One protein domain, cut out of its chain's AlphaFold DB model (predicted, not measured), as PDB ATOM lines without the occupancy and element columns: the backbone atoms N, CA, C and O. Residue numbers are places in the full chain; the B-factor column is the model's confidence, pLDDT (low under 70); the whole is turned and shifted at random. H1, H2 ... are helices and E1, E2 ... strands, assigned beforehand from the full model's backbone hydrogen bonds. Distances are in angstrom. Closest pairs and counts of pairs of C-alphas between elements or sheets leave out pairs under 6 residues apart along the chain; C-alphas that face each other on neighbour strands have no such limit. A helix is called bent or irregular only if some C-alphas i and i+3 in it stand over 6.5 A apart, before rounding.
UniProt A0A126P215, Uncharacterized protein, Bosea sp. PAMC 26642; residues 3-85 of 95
ATOM      1  N   ALA A   3      26.346 -12.303   6.596       97.94
ATOM      2  CA  ALA A   3      26.044 -13.577   5.955       97.94
ATOM      3  C   ALA A   3      27.302 -14.206   5.350       97.94
ATOM      4  O   ALA A   3      28.244 -13.510   4.970       97.94
ATOM      5  N   ARG A   4      27.299 -15.534   5.251       98.25
ATOM      6  CA  ARG A   4      28.295 -16.325   4.529       98.25
ATOM      7  C   ARG A   4      27.682 -16.840   3.238       98.25
ATOM      8  O   ARG A   4      26.595 -17.407   3.270       98.25
ATOM      9  N   ILE A   5      28.389 -16.671   2.128       95.88
ATOM     10  CA  ILE A   5      27.993 -17.195   0.815       95.88
ATOM     11  C   ILE A   5      28.821 -18.433   0.444       95.88
ATOM     12  O   ILE A   5      29.834 -18.734   1.086       95.88
ATOM     13  N   ALA A   6      28.397 -19.154  -0.598       88.00
ATOM     14  CA  ALA A   6      29.143 -20.284  -1.152       88.00
ATOM     15  C   ALA A   6      30.621 -19.921  -1.408       88.00
ATOM     16  O   ALA A   6      30.938 -18.840  -1.897       88.00
ATOM     17  N   GLY A   7      31.534 -20.822  -1.034       86.12
ATOM     18  CA  GLY A   7      32.980 -20.554  -1.031       86.12
ATOM     19  C   GLY A   7      33.504 -19.919   0.265       86.12
ATOM     20  O   GLY A   7      34.706 -19.717   0.402       86.12
ATOM     21  N   GLY A   8      32.632 -19.643   1.241       90.56
ATOM     22  CA  GLY A   8      33.014 -19.257   2.602       90.56
ATOM     23  C   GLY A   8      33.209 -17.757   2.830       90.56
ATOM     24  O   GLY A   8      33.429 -17.364   3.979       90.56
ATOM     25  N   ALA A   9      33.085 -16.933   1.785       95.06
ATOM     26  CA  ALA A   9      33.207 -15.481   1.870       95.06
ATOM     27  C   ALA A   9      32.115 -14.865   2.762       95.06
ATOM     28  O   ALA A   9      30.970 -15.326   2.777       95.06
ATOM     29  N   LEU A  10      32.485 -13.821   3.505       98.12
ATOM     30  CA  LEU A  10      31.580 -13.057   4.362       98.12
ATOM     31  C   LEU A  10      31.160 -11.767   3.665       98.12
ATOM     32  O   LEU A  10      32.008 -11.033   3.162       98.12
ATOM     33  N   ILE A  11      29.862 -11.476   3.698       97.69
ATOM     34  CA  ILE A  11      29.288 -10.234   3.178       97.69
ATOM     35  C   ILE A  11      28.511  -9.518   4.277       97.69
ATOM     36  O   ILE A  11      27.879 -10.151   5.130       97.69
ATOM     37  N   ASN A  12      28.553  -8.189   4.247       97.56
ATOM     38  CA  ASN A  12      27.771  -7.350   5.140       97.56
ATOM     39  C   ASN A  12      26.750  -6.561   4.324       97.56
ATOM     40  O   ASN A  12      27.110  -5.792   3.439       97.56
ATOM     41  N   THR A  13      25.477  -6.751   4.645       96.38
ATOM     42  CA  THR A  13      24.351  -6.065   4.004       96.38
ATOM     43  C   THR A  13      23.619  -5.222   5.036       96.38
ATOM     44  O   THR A  13      23.461  -5.647   6.186       96.38
ATOM     45  N   THR A  14      23.105  -4.066   4.639       94.69
ATOM     46  CA  THR A  14      22.308  -3.179   5.499       94.69
ATOM     47  C   THR A  14      20.944  -2.914   4.860       94.69
ATOM     48  O   THR A  14      20.656  -3.424   3.782       94.69
ATOM     49  N   GLY A  15      20.061  -2.196   5.560       92.25
ATOM     50  CA  GLY A  15      18.829  -1.656   4.983       92.25
ATOM     51  C   GLY A  15      17.985  -2.655   4.180       92.25
ATOM     52  O   GLY A  15      17.541  -3.687   4.690       92.25
ATOM     53  N   ARG A  16      17.709  -2.306   2.920       93.56
ATOM     54  CA  ARG A  16      16.804  -3.067   2.049       93.56
ATOM     55  C   ARG A  16      17.511  -4.221   1.335       93.56
ATOM     56  O   ARG A  16      16.847  -5.206   1.022       93.56
ATOM     57  N   GLU A  17      18.828  -4.164   1.166       95.56
ATOM     58  CA  GLU A  17      19.654  -5.283   0.706       95.56
ATOM     59  C   GLU A  17      19.610  -6.426   1.725       95.56
ATOM     60  O   GLU A  17      19.371  -7.576   1.358       95.56
ATOM     61  N   ALA A  18      19.756  -6.104   3.017       96.06
ATOM     62  CA  ALA A  18      19.665  -7.083   4.101       96.06
ATOM     63  C   ALA A  18      18.282  -7.734   4.162       96.06
ATOM     64  O   ALA A  18      18.183  -8.956   4.246       96.06
ATOM     65  N   LEU A  19      17.221  -6.925   4.061       94.44
ATOM     66  CA  LEU A  19      15.851  -7.431   3.991       94.44
ATOM     67  C   LEU A  19      15.658  -8.345   2.772       94.44
ATOM     68  O   LEU A  19      15.108  -9.430   2.908       94.44
ATOM     69  N   THR A  20      16.159  -7.946   1.600       95.88
ATOM     70  CA  THR A  20      16.071  -8.750   0.370       95.88
ATOM     71  C   THR A  20      16.759 -10.105   0.534       95.88
ATOM     72  O   THR A  20      16.171 -11.133   0.196       95.88
ATOM     73  N   LEU A  21      17.984 -10.122   1.068       97.19
ATOM     74  CA  LEU A  21      18.744 -11.354   1.269       97.19
ATOM     75  C   LEU A  21      18.088 -12.268   2.310       97.19
ATOM     76  O   LEU A  21      17.992 -13.471   2.080       97.19
ATOM     77  N   LEU A  22      17.594 -11.703   3.414       96.25
ATOM     78  CA  LEU A  22      16.886 -12.458   4.444       96.25
ATOM     79  C   LEU A  22      15.634 -13.130   3.867       96.25
ATOM     80  O   LEU A  22      15.476 -14.340   3.991       96.25
ATOM     81  N   THR A  23      14.800 -12.379   3.146       95.75
ATOM     82  CA  THR A  23      13.576 -12.920   2.542       95.75
ATOM     83  C   THR A  23      13.886 -13.975   1.475       95.75
ATOM     84  O   THR A  23      13.194 -14.987   1.394       95.75
ATOM     85  N   LEU A  24      14.948 -13.800   0.679       97.12
ATOM     86  CA  LEU A  24      15.420 -14.828  -0.259       97.12
ATOM     87  C   LEU A  24      15.773 -16.144   0.454       97.12
ATOM     88  O   LEU A  24      15.365 -17.209  -0.012       97.12
ATOM     89  N   VAL A  25      16.497 -16.073   1.577       97.31
ATOM     90  CA  VAL A  25      16.857 -17.250   2.386       97.31
ATOM     91  C   VAL A  25      15.615 -17.888   3.012       97.31
ATOM     92  O   VAL A  25      15.419 -19.093   2.877       97.31
ATOM     93  N   GLU A  26      14.739 -17.093   3.630       96.12
ATOM     94  CA  GLU A  26      13.512 -17.568   4.289       96.12
ATOM     95  C   GLU A  26      12.552 -18.269   3.322       96.12
ATOM     96  O   GLU A  26      11.896 -19.251   3.675       96.12
ATOM     97  N   ARG A  27      12.451 -17.773   2.085       96.31
ATOM     98  CA  ARG A  27      11.524 -18.315   1.081       96.31
ATOM     99  C   ARG A  27      12.110 -19.475   0.289       96.31
ATOM    100  O   ARG A  27      11.349 -20.226  -0.332       96.31
ATOM    101  N   GLY A  28      13.435 -19.616   0.298       95.75
ATOM    102  CA  GLY A  28      14.157 -20.705  -0.343       95.75
ATOM    103  C   GLY A  28      13.724 -20.920  -1.794       95.75
ATOM    104  O   GLY A  28      13.756 -20.009  -2.625       95.75
ATOM    105  N   SER A  29      13.270 -22.137  -2.098       96.00
ATOM    106  CA  SER A  29      12.906 -22.561  -3.457       96.00
ATOM    107  C   SER A  29      11.709 -21.822  -4.063       96.00
ATOM    108  O   SER A  29      11.549 -21.851  -5.281       96.00
ATOM    109  N   LYS A  30      10.888 -21.125  -3.265       96.31
ATOM    110  CA  LYS A  30       9.765 -20.314  -3.779       96.31
ATOM    111  C   LYS A  30      10.224 -19.020  -4.462       96.31
ATOM    112  O   LYS A  30       9.434 -18.390  -5.174       96.31
ATOM    113  N   GLY A  31      11.466 -18.602  -4.217       96.12
ATOM    114  CA  GLY A  31      11.993 -17.320  -4.672       96.12
ATOM    115  C   GLY A  31      11.228 -16.123  -4.103       96.12
ATOM    116  O   GLY A  31      10.353 -16.261  -3.245       96.12
ATOM    117  N   VAL A  32      11.542 -14.927  -4.587       95.44
ATOM    118  CA  VAL A  32      10.898 -13.665  -4.187       95.44
ATOM    119  C   VAL A  32      10.591 -12.809  -5.407       95.44
ATOM    120  O   VAL A  32      11.373 -12.762  -6.350       95.44
ATOM    121  N   SER A  33       9.470 -12.113  -5.390       93.88
ATOM    122  CA  SER A  33       9.105 -11.050  -6.313       93.88
ATOM    123  C   SER A  33       8.792  -9.775  -5.527       93.88
ATOM    124  O   SER A  33       8.810  -9.750  -4.295       93.88
ATOM    125  N   GLY A  34       8.527  -8.673  -6.236       90.44
ATOM    126  CA  GLY A  34       8.226  -7.383  -5.600       90.44
ATOM    127  C   GLY A  34       6.977  -7.398  -4.707       90.44
ATOM    128  O   GLY A  34       6.773  -6.464  -3.938       90.44
ATOM    129  N   LEU A  35       6.151  -8.444  -4.786       89.50
ATOM    130  CA  LEU A  35       4.926  -8.597  -3.998       89.50
ATOM    131  C   LEU A  35       5.175  -9.127  -2.581       89.50
ATOM    132  O   LEU A  35       4.287  -9.061  -1.737       89.50
ATOM    133  N   ASP A  36       6.373  -9.634  -2.306       90.94
ATOM    134  CA  ASP A  36       6.661 -10.395  -1.086       90.94
ATOM    135  C   ASP A  36       7.274  -9.559   0.037       90.94
ATOM    136  O   ASP A  36       7.683 -10.096   1.065       90.94
ATOM    137  N   PHE A  37       7.344  -8.242  -0.162       89.56
ATOM    138  CA  PHE A  37       7.995  -7.309   0.745       89.56
ATOM    139  C   PHE A  37       7.008  -6.283   1.323       89.56
ATOM    140  O   PHE A  37       6.097  -5.828   0.621       89.56
ATOM    141  N   PRO A  38       7.222  -5.826   2.575       74.31
ATOM    142  CA  PRO A  38       6.480  -4.705   3.144       74.31
ATOM    143  C   PRO A  38       6.679  -3.436   2.298       74.31
ATOM    144  O   PRO A  38       7.801  -2.930   2.173       74.31
ATOM    145  N   GLY A  39       5.586  -2.927   1.723       65.19
ATOM    146  CA  GLY A  39       5.580  -1.792   0.787       65.19
ATOM    147  C   GLY A  39       5.207  -2.142  -0.663       65.19
ATOM    148  O   GLY A  39       5.020  -1.228  -1.462       65.19
ATOM    149  N   GLY A  40       5.042  -3.428  -0.999       62.31
ATOM    150  CA  GLY A  40       4.469  -3.876  -2.275       62.31
ATOM    151  C   GLY A  40       5.291  -3.507  -3.529       62.31
ATOM    152  O   GLY A  40       6.496  -3.276  -3.433       62.31
ATOM    153  N   PRO A  41       4.662  -3.425  -4.722       60.22
ATOM    154  CA  PRO A  41       5.334  -3.358  -6.032       60.22
ATOM    155  C   PRO A  41       6.194  -2.103  -6.301       60.22
ATOM    156  O   PRO A  41       6.808  -2.006  -7.360       60.22
ATOM    157  N   ALA A  42       6.297  -1.167  -5.349       58.88
ATOM    158  CA  ALA A  42       7.257  -0.056  -5.372       58.88
ATOM    159  C   ALA A  42       8.629  -0.415  -4.753       58.88
ATOM    160  O   ALA A  42       9.525   0.427  -4.656       58.88
ATOM    161  N   TYR A  43       8.814  -1.662  -4.321       76.88
ATOM    162  CA  TYR A  43      10.081  -2.169  -3.812       76.88
ATOM    163  C   TYR A  43      11.108  -2.246  -4.955       76.88
ATOM    164  O   TYR A  43      10.881  -2.945  -5.944       76.88
ATOM    165  N   ARG A  44      12.252  -1.547  -4.838       90.44
ATOM    166  CA  ARG A  44      13.359  -1.536  -5.828       90.44
ATOM    167  C   ARG A  44      14.121  -2.873  -5.882       90.44
ATOM    168  O   ARG A  44      15.345  -2.894  -5.935       90.44
ATOM    169  N   LEU A  45      13.399  -3.993  -5.889       92.94
ATOM    170  CA  LEU A  45      13.930  -5.348  -5.762       92.94
ATOM    171  C   LEU A  45      15.057  -5.631  -6.755       92.94
ATOM    172  O   LEU A  45      16.070  -6.207  -6.382       92.94
ATOM    173  N   GLY A  46      14.900  -5.186  -8.005       93.81
ATOM    174  CA  GLY A  46      15.921  -5.367  -9.035       93.81
ATOM    175  C   GLY A  46      17.260  -4.706  -8.692       93.81
ATOM    176  O   GLY A  46      18.298  -5.291  -8.978       93.81
ATOM    177  N   ALA A  47      17.244  -3.538  -8.037       95.19
ATOM    178  CA  ALA A  47      18.461  -2.852  -7.598       95.19
ATOM    179  C   ALA A  47      19.146  -3.621  -6.460       95.19
ATOM    180  O   ALA A  47      20.321  -3.945  -6.563       95.19
ATOM    181  N   TYR A  48      18.392  -4.038  -5.440       96.19
ATOM    182  CA  TYR A  48      18.961  -4.803  -4.324       96.19
ATOM    183  C   TYR A  48      19.499  -6.165  -4.772       96.19
ATOM    184  O   TYR A  48      20.549  -6.604  -4.318       96.19
ATOM    185  N   VAL A  49      18.819  -6.833  -5.708       97.19
ATOM    186  CA  VAL A  49      19.327  -8.069  -6.318       97.19
ATOM    187  C   VAL A  49      20.602  -7.811  -7.124       97.19
ATOM    188  O   VAL A  49      21.507  -8.646  -7.101       97.19
ATOM    189  N   PHE A  50      20.690  -6.689  -7.843       97.81
ATOM    190  CA  PHE A  50      21.906  -6.300  -8.556       97.81
ATOM    191  C   PHE A  50      23.083  -6.117  -7.586       97.81
ATOM    192  O   PHE A  50      24.137  -6.715  -7.806       97.81
ATOM    193  N   ASP A  51      22.877  -5.410  -6.475       97.81
ATOM    194  CA  ASP A  51      23.910  -5.200  -5.455       97.81
ATOM    195  C   ASP A  51      24.345  -6.523  -4.806       97.81
ATOM    196  O   ASP A  51      25.538  -6.812  -4.716       97.81
ATOM    197  N   LEU A  52      23.392  -7.387  -4.433       97.88
ATOM    198  CA  LEU A  52      23.683  -8.704  -3.852       97.88
ATOM    199  C   LEU A  52      24.483  -9.604  -4.805       97.88
ATOM    200  O   LEU A  52      25.398 -10.304  -4.367       97.88
ATOM    201  N   ARG A  53      24.190  -9.567  -6.110       97.94
ATOM    202  CA  ARG A  53      25.003 -10.261  -7.124       97.94
ATOM    203  C   ARG A  53      26.418  -9.697  -7.191       97.94
ATOM    204  O   ARG A  53      27.365 -10.471  -7.277       97.94
ATOM    205  N   GLY A  54      26.567  -8.374  -7.100       97.38
ATOM    206  CA  GLY A  54      27.871  -7.713  -6.995       97.38
ATOM    207  C   GLY A  54      28.673  -8.149  -5.764       97.38
ATOM    208  O   GLY A  54      29.898  -8.211  -5.820       97.38
ATOM    209  N   MET A  55      27.992  -8.534  -4.679       96.50
ATOM    210  CA  MET A  55      28.601  -9.112  -3.472       96.50
ATOM    211  C   MET A  55      28.892 -10.620  -3.584       96.50
ATOM    212  O   MET A  55      29.387 -11.218  -2.632       96.50
ATOM    213  N   GLY A  56      28.594 -11.251  -4.722       96.38
ATOM    214  CA  GLY A  56      28.854 -12.673  -4.967       96.38
ATOM    215  C   GLY A  56      27.699 -13.612  -4.613       96.38
ATOM    216  O   GLY A  56      27.865 -14.829  -4.689       96.38
ATOM    217  N   VAL A  57      26.519 -13.094  -4.254       97.62
ATOM    218  CA  VAL A  57      25.338 -13.941  -4.039       97.62
ATOM    219  C   VAL A  57      24.841 -14.466  -5.387       97.62
ATOM    220  O   VAL A  57      24.464 -13.698  -6.275       97.62
ATOM    221  N   GLY A  58      24.788 -15.788  -5.539       97.75
ATOM    222  CA  GLY A  58      24.195 -16.424  -6.708       97.75
ATOM    223  C   GLY A  58      22.681 -16.256  -6.701       97.75
ATOM    224  O   GLY A  58      21.989 -16.847  -5.870       97.75
ATOM    225  N   ILE A  59      22.164 -15.449  -7.629       98.31
ATOM    226  CA  ILE A  59      20.730 -15.194  -7.787       98.31
ATOM    227  C   ILE A  59      20.363 -15.313  -9.262       98.31
ATOM    228  O   ILE A  59      20.868 -14.548 -10.088       98.31
ATOM    229  N   ARG A  60      19.418 -16.191  -9.601       98.25
ATOM    230  CA  ARG A  60      18.802 -16.247 -10.939       98.25
ATOM    231  C   ARG A  60      17.484 -15.477 -10.961       98.25
ATOM    232  O   ARG A  60      16.817 -15.367  -9.935       98.25
ATOM    233  N   THR A  61      17.112 -14.968 -12.131       98.00
ATOM    234  CA  THR A  61      15.815 -14.319 -12.366       98.00
ATOM    235  C   THR A  61      15.001 -15.167 -13.331       98.00
ATOM    236  O   THR A  61      15.509 -15.546 -14.382       98.00
ATOM    237  N   GLU A  62      13.746 -15.429 -12.990       97.19
ATOM    238  CA  GLU A  62      12.726 -15.889 -13.929       97.19
ATOM    239  C   GLU A  62      11.732 -14.768 -14.193       97.19
ATOM    240  O   GLU A  62      11.407 -13.980 -13.303       97.19
ATOM    241  N   THR A  63      11.233 -14.713 -15.421       94.81
ATOM    242  CA  THR A  63      10.139 -13.820 -15.787       94.81
ATOM    243  C   THR A  63       8.816 -14.464 -15.386       94.81
ATOM    244  O   THR A  63       8.465 -15.532 -15.882       94.81
ATOM    245  N   GLU A  64       8.069 -13.801 -14.512       91.81
ATOM    246  CA  GLU A  64       6.726 -14.188 -14.095       91.81
ATOM    247  C   GLU A  64       5.703 -13.268 -14.771       91.81
ATOM    248  O   GLU A  64       5.745 -12.042 -14.633       91.81
ATOM    249  N   SER A  65       4.789 -13.859 -15.539       91.75
ATOM    250  CA  SER A  65       3.689 -13.127 -16.169       91.75
ATOM    251  C   SER A  65       2.647 -12.711 -15.138       91.75
ATOM    252  O   SER A  65       2.238 -13.505 -14.297       91.75
ATOM    253  N   HIS A  66       2.177 -11.470 -15.234       82.31
ATOM    254  CA  HIS A  66       1.142 -10.928 -14.368       82.31
ATOM    255  C   HIS A  66       0.193 -10.021 -15.150       82.31
ATOM    256  O   HIS A  66       0.566  -8.905 -15.503       82.31
ATOM    257  N   GLY A  67      -1.047 -10.473 -15.363       84.06
ATOM    258  CA  GLY A  67      -2.118  -9.681 -15.975       84.06
ATOM    259  C   GLY A  67      -1.674  -8.965 -17.254       84.06
ATOM    260  O   GLY A  67      -1.532  -9.585 -18.302       84.06
ATOM    261  N   ILE A  68      -1.443  -7.656 -17.141       88.38
ATOM    262  CA  ILE A  68      -1.057  -6.751 -18.235       88.38
ATOM    263  C   ILE A  68       0.464  -6.561 -18.407       88.38
ATOM    264  O   ILE A  68       0.890  -5.667 -19.134       88.38
ATOM    265  N   GLY A  69       1.304  -7.349 -17.733       88.75
ATOM    266  CA  GLY A  69       2.758  -7.217 -17.805       88.75
ATOM    267  C   GLY A  69       3.519  -8.418 -17.248       88.75
ATOM    268  O   GLY A  69       2.981  -9.513 -17.088       88.75
ATOM    269  N   HIS A  70       4.798  -8.208 -16.945       91.06
ATOM    270  CA  HIS A  70       5.673  -9.226 -16.369       91.06
ATOM    271  C   HIS A  70       6.542  -8.611 -15.275       91.06
ATOM    272  O   HIS A  70       6.861  -7.422 -15.318       91.06
ATOM    273  N   HIS A  71       6.951  -9.422 -14.309       90.50
ATOM    274  CA  HIS A  71       7.924  -9.034 -13.299       90.50
ATOM    275  C   HIS A  71       8.948 -10.147 -13.075       90.50
ATOM    276  O   HIS A  71       8.776 -11.276 -13.523       90.50
ATOM    277  N   GLY A  72      10.053  -9.816 -12.411       93.44
ATOM    278  CA  GLY A  72      11.066 -10.802 -12.049       93.44
ATOM    279  C   GLY A  72      10.702 -11.536 -10.761       93.44
ATOM    280  O   GLY A  72      10.381 -10.892  -9.757       93.44
ATOM    281  N   ARG A  73      10.836 -12.863 -10.775       96.00
ATOM    282  CA  ARG A  73      10.982 -13.691  -9.578       96.00
ATOM    283  C   ARG A  73      12.440 -14.117  -9.441       96.00
ATOM    284  O   ARG A  73      13.060 -14.584 -10.392       96.00
ATOM    285  N   TYR A  74      13.002 -13.923  -8.261       97.56
ATOM    286  CA  TYR A  74      14.415 -14.115  -7.971       97.56
ATOM    287  C   TYR A  74      14.609 -15.318  -7.059       97.56
ATOM    288  O   TYR A  74      13.896 -15.459  -6.068       97.56
ATOM    289  N   PHE A  75      15.581 -16.169  -7.372       98.38
ATOM    290  CA  PHE A  75      15.868 -17.387  -6.613       98.38
ATOM    291  C   PHE A  75      17.349 -17.455  -6.273       98.38
ATOM    292  O   PHE A  75      18.185 -17.190  -7.141       98.38
ATOM    293  N   LEU A  76      17.667 -17.864  -5.044       97.94
ATOM    294  CA  LEU A  76      19.035 -18.222  -4.684       97.94
ATOM    295  C   LEU A  76      19.481 -19.438  -5.501       97.94
ATOM    296  O   LEU A  76      18.749 -20.417  -5.637       97.94
ATOM    297  N   THR A  77      20.690 -19.363  -6.039       97.31
ATOM    298  CA  THR A  77      21.378 -20.478  -6.708       97.31
ATOM    299  C   THR A  77      22.625 -20.922  -5.957       97.31
ATOM    300  O   THR A  77      23.222 -21.934  -6.303       97.31
ATOM    301  N   THR A  78      23.024 -20.165  -4.940       92.69
ATOM    302  CA  THR A  78      24.105 -20.501  -4.016       92.69
ATOM    303  C   THR A  78      23.551 -20.566  -2.606       92.69
ATOM    304  O   THR A  78      22.666 -19.786  -2.254       92.69
ATOM    305  N   GLU A  79      24.115 -21.447  -1.787       94.62
ATOM    306  CA  GLU A  79      23.825 -21.461  -0.358       94.62
ATOM    307  C   GLU A  79      24.262 -20.139   0.289       94.62
ATOM    308  O   GLU A  79      25.338 -19.605  -0.004       94.62
ATOM    309  N   VAL A  80      23.402 -19.615   1.160       97.75
ATOM    310  CA  VAL A  80      23.672 -18.441   1.984       97.75
ATOM    311  C   VAL A  80      23.297 -18.779   3.418       97.75
ATOM    312  O   VAL A  80      22.157 -19.135   3.702       97.75
ATOM    313  N   GLN A  81      24.253 -18.623   4.326       97.62
ATOM    314  CA  GLN A  81      24.050 -18.792   5.756       97.62
ATOM    315  C   GLN A  81      24.009 -17.417   6.426       97.62
ATOM    316  O   GLN A  81      24.989 -16.671   6.390       97.62
ATOM    317  N   ILE A  82      22.893 -17.086   7.072       97.81
ATOM    318  CA  ILE A  82      22.793 -15.879   7.897       97.81
ATOM    319  C   ILE A  82      23.543 -16.127   9.210       97.81
ATOM    320  O   ILE A  82      23.226 -17.068   9.933       97.81
ATOM    321  N   ILE A  83      24.553 -15.305   9.502       98.12
ATOM    322  CA  ILE A  83      25.380 -15.436  10.714       98.12
ATOM    323  C   ILE A  83      24.843 -14.545  11.830       98.12
ATOM    324  O   ILE A  83      24.763 -14.973  12.977       98.12
ATOM    325  N   ALA A  84      24.498 -13.299  11.503       96.56
ATOM    326  CA  ALA A  84      23.982 -12.348  12.478       96.56
ATOM    327  C   ALA A  84      23.048 -11.334  11.819       96.56
ATOM    328  O   ALA A  84      23.377 -10.740  10.784       96.56
ATOM    329  N   VAL A  85      21.910 -11.090  12.463       95.25
ATOM    330  CA  VAL A  85      20.965 -10.037  12.095       95.25
ATOM    331  C   VAL A  85      20.964  -9.002  13.212       95.25
ATOM    332  O   VAL A  85      20.749  -9.336  14.371       95.25
TER     333      VAL A  85
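What this domain is: This is residues 3 to 85 of the 95 residues of an uncharacterized protein of Bosea sp. PAMC 26642 (UniProt A0A126P215). A long two-stranded hairpin, E3 and E4, has two helices packed at about right angles to each other by its inner half, and a small three-stranded sheet, E2, E1 and E5, lies at the other end of the domain. The turn of the long hairpin makes one end of the longest axis and the small sheet makes the other, with H1 and H2 between them. The printed part has 83 residues, with two named helices and five named strands in the order E1, E2, H1, H2, E3, E4, E5; both sheets, E2 - E1 - E5 and E3 - E4, are antiparallel, and the class is mixed, helices and strands. The whole is compact, with a radius of gyration of the C-alphas of 12.4 A, yet elongated in outline, spanning 42 by 22 by 20 A.

How they stand to each other: E1, residues 3 to 5, and E2, residues 10 to 12, form a hairpin, with N 3 and O 11 3.0 A apart, within hydrogen-bond range. E1 is the inner strand; its other neighbour is E5, residues 80 to 84, with N 4 and O 81 at 2.8 A. H1, residues 15 to 30, only grazes this sheet, with its residues 18 to 25. H2, residues 45 to 54, is not on it. H1 touches H2 with residues 16 to 21 alone, about perpendicular at 88 degrees; the closest C-alphas are those of Glu 17 and Tyr 48, 5.1 A apart. E3, residues 59 to 66, and E4, residues 69 to 76, form a hairpin, with N 62 and O 73 at 2.8 A and N 71 and O 64 at 2.9 A. The closest C-alphas of H1 and E4 are those of Leu 24 and Leu 76, 6.6 A apart; those of H2 and E3 are Arg 53 and Ile 59, also 6.6 A apart. H1 and E3 are apart. Every O i to N i+4 pair is within hydrogen-bond range in H2, and 10 of 12 in H1.

Where its parts are: E1 begins at C-alpha 3, (26.044, -13.577, 5.955). H1 measures 22.5 A from first to last C-alpha, with a kink of 40 degrees near residue 24; it is irregular, C-alphas 26 and 29 being 9.2 A apart. H2 measures 14.2 A, E3 21.1 A and E4 23.6 A. E5, 12.1 A long, ends at C-alpha 84, (23.982, -12.348, 12.478).

The domain as a whole: The two C-alphas farthest apart, those of Gly 8 and Ile 68, are 41.8 A from each other. The printed part has no cut. The link from H1 to H2, residues 31 to 44, is long; the other links are tight. Mean pLDDT of the printed part is 92.8, and residues 39 to 42 are under 70.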